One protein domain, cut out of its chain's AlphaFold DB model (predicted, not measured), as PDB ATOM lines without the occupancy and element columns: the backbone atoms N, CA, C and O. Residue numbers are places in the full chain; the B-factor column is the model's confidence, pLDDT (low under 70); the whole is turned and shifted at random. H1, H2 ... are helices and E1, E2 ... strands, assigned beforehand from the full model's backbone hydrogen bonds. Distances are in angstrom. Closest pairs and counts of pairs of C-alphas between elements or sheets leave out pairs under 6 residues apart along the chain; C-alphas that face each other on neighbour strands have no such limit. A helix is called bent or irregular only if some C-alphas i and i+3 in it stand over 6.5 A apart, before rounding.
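Overview. This is residues 3 to 80 of the 88 residues of the protein "Condensation domain-containing protein" of Streptomyces sp. SID69 (UniProt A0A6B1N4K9). A narrow sheet of three strands, E1, E2 and E3, has the helix H2 packed lengthwise over one face, and beyond one end of this two-layer body a long thin loop arm within residues 10 to 30 folds back on itself and adds to the length. The one-turn helix H1 sits where the arm sets out, at that end of the sheet. The printed part has 78 residues, with two named helices and three named strands in the order H1, E1, H2, E2, E3; the sheet runs E1, E2, E3 and is mixed. The class is mixed, helices and strands, with 35 residues, under half, in named elements. The whole is loose, with a radius of gyration of the C-alphas of 15.1 A, and spans 48 by 23 by 14 A.

Along the chain. H1 is residues 6 to 9, 5.3 A long, beginning at C-alpha 6 at (20.580, -37.206, -29.615). E1 is residues 31 to 35, 13.8 A long. H2 is residues 38 to 49, 17.4 A long, with C-alpha 38 at (-7.266, -18.448, -21.418); it is irregular, with C-alphas 39 and 42 7.5 A apart. E2 is residues 61 to 67, 19.9 A long. E3 is residues 73 to 79, 19.4 A long, ending at C-alpha 79 at (14.609, -25.549, -26.279).

Arrangement. The edge strand E1 is parallel to the inner strand E2 at 22 degrees, with N 34 and O 65 2.9 A apart, within hydrogen-bond range. E2 and the edge strand E3 form a hairpin, antiparallel at 166 degrees, with N 66 and O 74 2.8 A apart. H2 is on the sheet at a height over the sheet of 9.0 A, over E2 and E3, and runs along the strands, at 5 degrees to E3 on the local plane. The closest C-alphas of H2 and E3 are those of Gly 49 and Thr 78, 5.4 A apart. E1, H2 and E2 make a strand-helix-strand unit, two parallel neighbour strands with a helix between them along the chain, and its crossover is right-handed. H1 is only just on the sheet, with 5 pairs of C-alphas within 10 A, and only grazes it with residues 7 to 9; the C-alphas of Leu 8 and Val 61, the closest of H1 and E2, are 6.1 A apart. H1 and H2 are apart. In H2, 6 of 8 O i to N i+4 pairs are within hydrogen-bond range; H1 is too short for such a pair.

Size, cuts and confidence. The two C-alphas farthest apart are those of Asp 16 and Glu 70, 50.6 A. The links H1 to E1, 21 residues, and H2 to E2, 11 residues, are long. In the first, residues 10 to 11 pair antiparallel with 22 to 23, and 14 to 15 with 18 to 19. The printed part has no cut; its mean pLDDT is 96.7, and no printed residue is under 70.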
ATOM      1  N   LEU A   3      14.014 -39.569 -27.833       96.19
ATOM      2  CA  LEU A   3      14.790 -40.807 -28.062       96.19
ATOM      3  C   LEU A   3      15.421 -40.896 -29.464       96.19
ATOM      4  O   LEU A   3      16.474 -41.501 -29.626       96.19
ATOM      5  N   ARG A   4      14.786 -40.290 -30.475       96.69
ATOM      6  CA  ARG A   4      15.254 -40.284 -31.867       96.69
ATOM      7  C   ARG A   4      16.378 -39.268 -32.104       96.69
ATOM      8  O   ARG A   4      17.197 -39.498 -32.984       96.69
ATOM      9  N   HIS A   5      16.403 -38.157 -31.367       96.88
ATOM     10  CA  HIS A   5      17.308 -37.030 -31.616       96.88
ATOM     11  C   HIS A   5      18.289 -36.869 -30.455       96.88
ATOM     12  O   HIS A   5      17.906 -36.411 -29.381       96.88
ATOM     13  N   GLU A   6      19.556 -37.229 -30.671       97.94
ATOM     14  CA  GLU A   6      20.580 -37.206 -29.615       97.94
ATOM     15  C   GLU A   6      20.770 -35.813 -29.012       97.94
ATOM     16  O   GLU A   6      20.811 -35.699 -27.794       97.94
ATOM     17  N   ALA A   7      20.746 -34.759 -29.837       97.25
ATOM     18  CA  ALA A   7      20.879 -33.368 -29.397       97.25
ATOM     19  C   ALA A   7      19.891 -32.973 -28.280       97.25
ATOM     20  O   ALA A   7      20.253 -32.229 -27.375       97.25
ATOM     21  N   LEU A   8      18.666 -33.519 -28.286       97.19
ATOM     22  CA  LEU A   8      17.638 -33.233 -27.272       97.19
ATOM     23  C   LEU A   8      17.849 -33.993 -25.952       97.19
ATOM     24  O   LEU A   8      17.157 -33.732 -24.970       97.19
ATOM     25  N   ARG A   9      18.765 -34.963 -25.926       97.88
ATOM     26  CA  ARG A   9      19.091 -35.794 -24.759       97.88
ATOM     27  C   ARG A   9      20.571 -35.716 -24.383       97.88
ATOM     28  O   ARG A   9      21.080 -36.636 -23.747       97.88
ATOM     29  N   THR A  10      21.248 -34.640 -24.769       98.25
ATOM     30  CA  THR A  10      22.659 -34.394 -24.457       98.25
ATOM     31  C   THR A  10      22.790 -33.414 -23.297       98.25
ATOM     32  O   THR A  10      22.249 -32.314 -23.354       98.25
ATOM     33  N   LEU A  11      23.530 -33.811 -22.263       98.00
ATOM     34  CA  LEU A  11      24.043 -32.925 -21.217       98.00
ATOM     35  C   LEU A  11      25.435 -32.407 -21.599       98.00
ATOM     36  O   LEU A  11      26.141 -33.035 -22.392       98.00
ATOM     37  N   PHE A  12      25.843 -31.301 -20.985       97.44
ATOM     38  CA  PHE A  12      27.128 -30.632 -21.192       97.44
ATOM     39  C   PHE A  12      27.891 -30.404 -19.871       97.44
ATOM     40  O   PHE A  12      28.213 -29.261 -19.539       97.44
ATOM     41  N   PRO A  13      28.173 -31.452 -19.070       97.19
ATOM     42  CA  PRO A  13      28.980 -31.300 -17.864       97.19
ATOM     43  C   PRO A  13      30.431 -30.926 -18.210       97.19
ATOM     44  O   PRO A  13      30.974 -31.326 -19.244       97.19
ATOM     45  N   ALA A  14      31.082 -30.190 -17.310       95.12
ATOM     46  CA  ALA A  14      32.507 -29.898 -17.403       95.12
ATOM     47  C   ALA A  14      33.319 -30.931 -16.607       95.12
ATOM     48  O   ALA A  14      33.092 -31.109 -15.412       95.12
ATOM     49  N   ALA A  15      34.278 -31.586 -17.262       88.81
ATOM     50  CA  ALA A  15      35.300 -32.407 -16.618       88.81
ATOM     51  C   ALA A  15      36.636 -31.665 -16.730       88.81
ATOM     52  O   ALA A  15      36.999 -31.227 -17.820       88.81
ATOM     53  N   ASP A  16      37.319 -31.445 -15.605       89.31
ATOM     54  CA  ASP A  16      38.584 -30.695 -15.548       89.31
ATOM     55  C   ASP A  16      38.528 -29.314 -16.239       89.31
ATOM     56  O   ASP A  16      39.492 -28.844 -16.839       89.31
ATOM     57  N   GLY A  17      37.368 -28.650 -16.172       89.38
ATOM     58  CA  GLY A  17      37.135 -27.332 -16.774       89.38
ATOM     59  C   GLY A  17      36.789 -27.340 -18.268       89.38
ATOM     60  O   GLY A  17      36.499 -26.278 -18.815       89.38
ATOM     61  N   ALA A  18      36.755 -28.504 -18.925       92.88
ATOM     62  CA  ALA A  18      36.365 -28.639 -20.326       92.88
ATOM     63  C   ALA A  18      34.960 -29.266 -20.461       92.88
ATOM     64  O   ALA A  18      34.723 -30.360 -19.932       92.88
ATOM     65  N   PRO A  19      34.007 -28.618 -21.161       93.31
ATOM     66  CA  PRO A  19      32.699 -29.210 -21.419       93.31
ATOM     67  C   PRO A  19      32.810 -30.368 -22.416       93.31
ATOM     68  O   PRO A  19      33.566 -30.301 -23.387       93.31
ATOM     69  N   HIS A  20      32.011 -31.412 -22.209       96.00
ATOM     70  CA  HIS A  20      31.852 -32.507 -23.165       96.00
ATOM     71  C   HIS A  20      30.382 -32.894 -23.309       96.00
ATOM     72  O   HIS A  20      29.568 -32.624 -22.431       96.00
ATOM     73  N   GLN A  21      30.041 -33.537 -24.423       97.56
ATOM     74  CA  GLN A  21      28.687 -34.032 -24.651       97.56
ATOM     75  C   GLN A  21      28.491 -35.375 -23.954       97.56
ATOM     76  O   GLN A  21      29.229 -36.327 -24.207       97.56
ATOM     77  N   HIS A  22      27.459 -35.469 -23.124       97.94
ATOM     78  CA  HIS A  22      27.023 -36.715 -22.512       97.94
ATOM     79  C   HIS A  22      25.601 -37.045 -22.968       97.94
ATOM     80  O   HIS A  22      24.621 -36.448 -22.526       97.94
ATOM     81  N   ILE A  23      25.502 -38.012 -23.874       98.25
ATOM     82  CA  ILE A  23      24.246 -38.445 -24.482       98.25
ATOM     83  C   ILE A  23      23.524 -39.412 -23.532       98.25
ATOM     84  O   ILE A  23      23.974 -40.536 -23.318       98.25
ATOM     85  N   VAL A  24      22.377 -39.003 -22.989       98.19
ATOM     86  CA  VAL A  24      21.599 -39.779 -22.010       98.19
ATOM     87  C   VAL A  24      20.804 -40.887 -22.722       98.19
ATOM     88  O   VAL A  24      19.927 -40.564 -23.529       98.19
ATOM     89  N   PRO A  25      21.044 -42.191 -22.458       96.56
ATOM     90  CA  PRO A  25      20.378 -43.287 -23.181       96.56
ATOM     91  C   PRO A  25      18.874 -43.394 -22.902       96.56
ATOM     92  O   PRO A  25      18.082 -43.641 -23.808       96.56
ATOM     93  N   THR A  26      18.474 -43.171 -21.650       95.81
ATOM     94  CA  THR A  26      17.079 -43.227 -21.190       95.81
ATOM     95  C   THR A  26      16.675 -41.872 -20.598       95.81
ATOM     96  O   THR A  26      16.610 -41.730 -19.372       95.81
ATOM     97  N   PRO A  27      16.475 -40.842 -21.439       95.62
ATOM     98  CA  PRO A  27      16.193 -39.492 -20.973       95.62
ATOM     99  C   PRO A  27      14.818 -39.414 -20.308       95.62
ATOM    100  O   PRO A  27      13.836 -39.957 -20.814       95.62
ATOM    101  N   LYS A  28      14.738 -38.674 -19.200       94.12
ATOM    102  CA  LYS A  28      13.470 -38.212 -18.630       94.12
ATOM    103  C   LYS A  28      13.267 -36.771 -19.062       94.12
ATOM    104  O   LYS A  28      13.965 -35.883 -18.587       94.12
ATOM    105  N   VAL A  29      12.339 -36.558 -19.986       93.31
ATOM    106  CA  VAL A  29      12.011 -35.215 -20.469       93.31
ATOM    107  C   VAL A  29      11.150 -34.520 -19.416       93.31
ATOM    108  O   VAL A  29      10.122 -35.089 -19.039       93.31
ATOM    109  N   PRO A  30      11.520 -33.318 -18.947       93.06
ATOM    110  CA  PRO A  30      10.640 -32.523 -18.106       93.06
ATOM    111  C   PRO A  30       9.354 -32.191 -18.872       93.06
ATOM    112  O   PRO A  30       9.375 -31.474 -19.877       93.06
ATOM    113  N   PHE A  31       8.242 -32.747 -18.398       96.44
ATOM    114  CA  PHE A  31       6.907 -32.517 -18.929       96.44
ATOM    115  C   PHE A  31       5.965 -32.160 -17.786       96.44
ATOM    116  O   PHE A  31       5.897 -32.877 -16.788       96.44
ATOM    117  N   GLU A  32       5.246 -31.058 -17.942       96.38
ATOM    118  CA  GLU A  32       4.326 -30.548 -16.934       96.38
ATOM    119  C   GLU A  32       2.985 -30.199 -17.576       96.38
ATOM    120  O   GLU A  32       2.942 -29.588 -18.645       96.38
ATOM    121  N   VAL A  33       1.891 -30.561 -16.909       97.62
ATOM    122  CA  VAL A  33       0.535 -30.150 -17.283       97.62
ATOM    123  C   VAL A  33       0.023 -29.204 -16.209       97.62
ATOM    124  O   VAL A  33       0.076 -29.535 -15.024       97.62
ATOM    125  N   ARG A  34      -0.458 -28.025 -16.609       96.69
ATOM    126  CA  ARG A  34      -0.917 -26.986 -15.682       96.69
ATOM    127  C   ARG A  34      -2.233 -26.363 -16.139       96.69
ATOM    128  O   ARG A  34      -2.305 -25.918 -17.283       96.69
ATOM    129  N   PRO A  35      -3.235 -26.219 -15.259       97.75
ATOM    130  CA  PRO A  35      -4.370 -25.348 -15.531       97.75
ATOM    131  C   PRO A  35      -3.907 -23.900 -15.729       97.75
ATOM    132  O   PRO A  35      -3.064 -23.398 -14.983       97.75
ATOM    133  N   CYS A  36      -4.465 -23.210 -16.716       98.12
ATOM    134  CA  CYS A  36      -4.211 -21.801 -16.976       98.12
ATOM    135  C   CYS A  36      -5.506 -21.133 -17.425       98.12
ATOM    136  O   CYS A  36      -6.329 -21.743 -18.095       98.12
ATOM    137  N   ARG A  37      -5.714 -19.864 -17.085       97.88
ATOM    138  CA  ARG A  37      -6.835 -19.128 -17.670       97.88
ATOM    139  C   ARG A  37      -6.491 -18.732 -19.103       97.88
ATOM    140  O   ARG A  37      -5.376 -18.278 -19.355       97.88
ATOM    141  N   ALA A  38      -7.460 -18.818 -20.013       97.19
ATOM    142  CA  ALA A  38      -7.266 -18.448 -21.418       97.19
ATOM    143  C   ALA A  38      -6.717 -17.016 -21.598       97.19
ATOM    144  O   ALA A  38      -5.841 -16.789 -22.425       97.19
ATOM    145  N   ASP A  39      -7.142 -16.057 -20.767       97.81
ATOM    146  CA  ASP A  39      -6.664 -14.664 -20.793       97.81
ATOM    147  C   ASP A  39      -5.234 -14.471 -20.247       97.81
ATOM    148  O   ASP A  39      -4.668 -13.383 -20.362       97.81
ATOM    149  N   LYS A  40      -4.638 -15.511 -19.652       98.19
ATOM    150  CA  LYS A  40      -3.284 -15.505 -19.073       98.19
ATOM    151  C   LYS A  40      -2.298 -16.413 -19.800       98.19
ATOM    152  O   LYS A  40      -1.104 -16.353 -19.509       98.19
ATOM    153  N   VAL A  41      -2.760 -17.211 -20.762       98.06
ATOM    154  CA  VAL A  41      -1.926 -18.237 -21.401       98.06
ATOM    155  C   VAL A  41      -0.735 -17.654 -22.160       98.06
ATOM    156  O   VAL A  41       0.349 -18.220 -22.093       98.06
ATOM    157  N   SER A  42      -0.878 -16.487 -22.796       97.88
ATOM    158  CA  SER A  42       0.233 -15.829 -23.500       97.88
ATOM    159  C   SER A  42       1.358 -15.409 -22.551       97.88
ATOM    160  O   SER A  42       2.536 -15.573 -22.861       97.88
ATOM    161  N   GLU A  43       1.009 -14.892 -21.372       98.19
ATOM    162  CA  GLU A  43       1.988 -14.524 -20.348       98.19
ATOM    163  C   GLU A  43       2.647 -15.770 -19.746       98.19
ATOM    164  O   GLU A  43       3.869 -15.811 -19.610       98.19
ATOM    165  N   ALA A  44       1.855 -16.806 -19.458       97.94
ATOM    166  CA  ALA A  44       2.358 -18.081 -18.956       97.94
ATOM    167  C   ALA A  44       3.293 -18.772 -19.966       97.94
ATOM    168  O   ALA A  44       4.325 -19.322 -19.582       97.94
ATOM    169  N   ALA A  45       2.976 -18.697 -21.261       97.31
ATOM    170  CA  ALA A  45       3.813 -19.221 -22.329       97.31
ATOM    171  C   ALA A  45       5.140 -18.466 -22.442       97.31
ATOM    172  O   ALA A  45       6.190 -19.101 -22.528       97.31
ATOM    173  N   ARG A  46       5.114 -17.127 -22.358       98.00
ATOM    174  CA  ARG A  46       6.337 -16.310 -22.305       98.00
ATOM    175  C   ARG A  46       7.217 -16.717 -21.121       98.00
ATOM    176  O   ARG A  46       8.396 -16.976 -21.316       98.00
ATOM    177  N   GLN A  47       6.644 -16.833 -19.922       97.62
ATOM    178  CA  GLN A  47       7.382 -17.238 -18.721       97.62
ATOM    179  C   GLN A  47       7.977 -18.650 -18.851       97.62
ATOM    180  O   GLN A  47       9.107 -18.881 -18.434       97.62
ATOM    181  N   ALA A  48       7.257 -19.592 -19.468       96.81
ATOM    182  CA  ALA A  48       7.786 -20.929 -19.743       96.81
ATOM    183  C   ALA A  48       8.959 -20.913 -20.745       96.81
ATOM    184  O   ALA A  48       9.857 -21.753 -20.658       96.81
ATOM    185  N   GLY A  49       8.968 -19.955 -21.678       95.75
ATOM    186  CA  GLY A  49      10.067 -19.727 -22.622       95.75
ATOM    187  C   GLY A  49      11.322 -19.116 -21.991       95.75
ATOM    188  O   GLY A  49      12.411 -19.275 -22.530       95.75
ATOM    189  N   GLU A  50      11.194 -18.464 -20.835       96.50
ATOM    190  CA  GLU A  50      12.293 -17.798 -20.115       96.50
ATOM    191  C   GLU A  50      13.071 -18.738 -19.184       96.50
ATOM    192  O   GLU A  50      13.918 -18.291 -18.410       96.50
ATOM    193  N   HIS A  51      12.801 -20.046 -19.252       96.56
ATOM    194  CA  HIS A  51      13.523 -21.037 -18.462       96.56
ATOM    195  C   HIS A  51      15.025 -21.001 -18.767       96.56
ATOM    196  O   HIS A  51      15.452 -21.175 -19.910       96.56
ATOM    197  N   ILE A  52      15.826 -20.822 -17.720       97.12
ATOM    198  CA  ILE A  52      17.284 -20.875 -17.795       97.12
ATOM    199  C   ILE A  52      17.709 -22.316 -17.523       97.12
ATOM    200  O   ILE A  52      17.513 -22.829 -16.423       97.12
ATOM    201  N   PHE A  53      18.294 -22.955 -18.532       97.56
ATOM    202  CA  PHE A  53      18.768 -24.332 -18.441       97.56
ATOM    203  C   PHE A  53      20.126 -24.410 -17.747       97.56
ATOM    204  O   PHE A  53      21.067 -23.722 -18.147       97.56
ATOM    205  N   ASP A  54      20.260 -25.322 -16.787       97.06
ATOM    206  CA  ASP A  54      21.573 -25.782 -16.329       97.06
ATOM    207  C   ASP A  54      22.004 -26.990 -17.168       97.06
ATOM    208  O   ASP A  54      21.714 -28.141 -16.841       97.06
ATOM    209  N   LEU A  55      22.701 -26.731 -18.275       97.00
ATOM    210  CA  LEU A  55      23.090 -27.765 -19.239       97.00
ATOM    211  C   LEU A  55      24.012 -28.850 -18.661       97.00
ATOM    212  O   LEU A  55      24.174 -29.890 -19.299       97.00
ATOM    213  N   ALA A  56      24.606 -28.660 -17.480       96.44
ATOM    214  CA  ALA A  56      25.411 -29.701 -16.845       96.44
ATOM    215  C   ALA A  56      24.552 -30.873 -16.338       96.44
ATOM    216  O   ALA A  56      25.030 -32.009 -16.289       96.44
ATOM    217  N   VAL A  57      23.293 -30.608 -15.974       96.50
ATOM    218  CA  VAL A  57      22.401 -31.575 -15.306       96.50
ATOM    219  C   VAL A  57      20.986 -31.628 -15.886       96.50
ATOM    220  O   VAL A  57      20.230 -32.549 -15.574       96.50
ATOM    221  N   GLU A  58      20.619 -30.681 -16.747       97.50
ATOM    222  CA  GLU A  58      19.303 -30.565 -17.365       97.50
ATOM    223  C   GLU A  58      19.364 -30.799 -18.878       97.50
ATOM    224  O   GLU A  58      20.244 -30.295 -19.579       97.50
ATOM    225  N   LEU A  59      18.393 -31.558 -19.400       97.75
ATOM    226  CA  LEU A  59      18.243 -31.738 -20.843       97.75
ATOM    227  C   LEU A  59      17.851 -30.409 -21.511       97.75
ATOM    228  O   LEU A  59      17.030 -29.678 -20.957       97.75
ATOM    229  N   PRO A  60      18.329 -30.118 -22.735       97.50
ATOM    230  CA  PRO A  60      18.112 -28.839 -23.418       97.50
ATOM    231  C   PRO A  60      16.697 -28.702 -24.015       97.50
ATOM    232  O   PRO A  60      16.506 -28.037 -25.032       97.50
ATOM    233  N   VAL A  61      15.706 -29.368 -23.418       97.44
ATOM    234  CA  VAL A  61      14.311 -29.384 -23.852       97.44
ATOM    235  C   VAL A  61      13.373 -29.545 -22.658       97.44
ATOM    236  O   VAL A  61      13.571 -30.404 -21.798       97.44
ATOM    237  N   ARG A  62      12.304 -28.747 -22.639       97.31
ATOM    238  CA  ARG A  62      11.176 -28.872 -21.708       97.31
ATOM    239  C   ARG A  62       9.865 -28.709 -22.459       97.31
ATOM    240  O   ARG A  62       9.800 -27.996 -23.459       97.31
ATOM    241  N   ALA A  63       8.814 -29.332 -21.941       97.62
ATOM    242  CA  ALA A  63       7.468 -29.196 -22.472       97.62
ATOM    243  C   ALA A  63       6.484 -28.837 -21.350       97.62
ATOM    244  O   ALA A  63       6.433 -29.507 -20.320       97.62
ATOM    245  N   THR A  64       5.692 -27.786 -21.557       98.19
ATOM    246  CA  THR A  64       4.563 -27.438 -20.685       98.19
ATOM    247  C   THR A  64       3.276 -27.475 -21.493       98.19
ATOM    248  O   THR A  64       3.181 -26.801 -22.515       98.19
ATOM    249  N   LEU A  65       2.276 -28.216 -21.023       98.44
ATOM    250  CA  LEU A  65       0.922 -28.185 -21.561       98.44
ATOM    251  C   LEU A  65       0.029 -27.353 -20.637       98.44
ATOM    252  O   LEU A  65      -0.275 -27.763 -19.515       98.44
ATOM    253  N   PHE A  66      -0.386 -26.181 -21.102       98.62
ATOM    254  CA  PHE A  66      -1.360 -25.355 -20.403       98.62
ATOM    255  C   PHE A  66      -2.770 -25.774 -20.809       98.62
ATOM    256  O   PHE A  66      -3.124 -25.673 -21.980       98.62
ATOM    257  N   GLN A  67      -3.570 -26.223 -19.849       98.38
ATOM    258  CA  GLN A  67      -4.987 -26.513 -20.048       98.38
ATOM    259  C   GLN A  67      -5.799 -25.235 -19.827       98.38
ATOM    260  O   GLN A  67      -5.827 -24.726 -18.705       98.38
ATOM    261  N   ILE A  68      -6.433 -24.714 -20.882       98.25
ATOM    262  CA  ILE A  68      -7.227 -23.472 -20.833       98.25
ATOM    263  C   ILE A  68      -8.742 -23.711 -20.840       98.25
ATOM    264  O   ILE A  68      -9.492 -22.851 -20.377       98.25
ATOM    265  N   ALA A  69      -9.178 -24.890 -21.292       97.38
ATOM    266  CA  ALA A  69     -10.524 -25.437 -21.127       97.38
ATOM    267  C   ALA A  69     -10.459 -26.980 -21.093       97.38
ATOM    268  O   ALA A  69      -9.370 -27.549 -21.098       97.38
ATOM    269  N   GLU A  70     -11.602 -27.672 -21.053       95.75
ATOM    270  CA  GLU A  70     -11.650 -29.148 -21.056       95.75
ATOM    271  C   GLU A  70     -10.945 -29.745 -22.283       95.75
ATOM    272  O   GLU A  70     -10.067 -30.589 -22.124       95.75
ATOM    273  N   ASP A  71     -11.235 -29.208 -23.472       96.38
ATOM    274  CA  ASP A  71     -10.702 -29.688 -24.754       96.38
ATOM    275  C   ASP A  71      -9.737 -28.698 -25.434       96.38
ATOM    276  O   ASP A  71      -9.331 -28.913 -26.574       96.38
ATOM    277  N   ASP A  72      -9.340 -27.617 -24.753       97.88
ATOM    278  CA  ASP A  72      -8.480 -26.568 -25.321       97.88
ATOM    279  C   ASP A  72      -7.193 -26.390 -24.511       97.88
ATOM    280  O   ASP A  72      -7.208 -26.220 -23.284       97.88
ATOM    281  N   HIS A  73      -6.062 -26.468 -25.212       98.25
ATOM    282  CA  HIS A  73      -4.735 -26.555 -24.622       98.25
ATOM    283  C   HIS A  73      -3.693 -25.812 -25.459       98.25
ATOM    284  O   HIS A  73      -3.708 -25.847 -26.687       98.25
ATOM    285  N   VAL A  74      -2.706 -25.232 -24.778       98.31
ATOM    286  CA  VAL A  74      -1.532 -24.616 -25.402       98.31
ATOM    287  C   VAL A  74      -0.284 -25.377 -24.977       98.31
ATOM    288  O   VAL A  74       0.068 -25.410 -23.798       98.31
ATOM    289  N   LEU A  75       0.401 -25.986 -25.946       98.12
ATOM    290  CA  LEU A  75       1.699 -26.622 -25.739       98.12
ATOM    291  C   LEU A  75       2.818 -25.604 -25.962       98.12
ATOM    292  O   LEU A  75       2.915 -25.004 -27.031       98.12
ATOM    293  N   VAL A  76       3.702 -25.473 -24.978       98.00
ATOM    294  CA  VAL A  76       4.941 -24.700 -25.087       98.00
ATOM    295  C   VAL A  76       6.120 -25.655 -25.024       98.00
ATOM    296  O   VAL A  76       6.284 -26.396 -24.051       98.00
ATOM    297  N   LEU A  77       6.934 -25.624 -26.076       96.56
ATOM    298  CA  LEU A  77       8.226 -26.291 -26.134       96.56
ATOM    299  C   LEU A  77       9.312 -25.236 -25.954       96.56
ATOM    300  O   LEU A  77       9.409 -24.306 -26.752       96.56
ATOM    301  N   THR A  78      10.129 -25.401 -24.922       96.69
ATOM    302  CA  THR A  78      11.291 -24.545 -24.682       96.69
ATOM    303  C   THR A  78      12.535 -25.365 -24.966       96.69
ATOM    304  O   THR A  78      12.735 -26.417 -24.352       96.69
ATOM    305  N   LEU A  79      13.357 -24.904 -25.908       96.38
ATOM    306  CA  LEU A  79      14.609 -25.549 -26.279       96.38
ATOM    307  C   LEU A  79      15.766 -24.596 -26.009       96.38
ATOM    308  O   LEU A  79      15.689 -23.410 -26.331       96.38
ATOM    309  N   HIS A  80      16.864 -25.120 -25.472       97.06
ATOM    310  CA  HIS A  80      18.111 -24.372 -25.489       97.06
ATOM    311  C   HIS A  80      18.654 -24.359 -26.924       97.06
ATOM    312  O   HIS A  80      18.778 -25.415 -27.546       97.06
TER     313      HIS A  80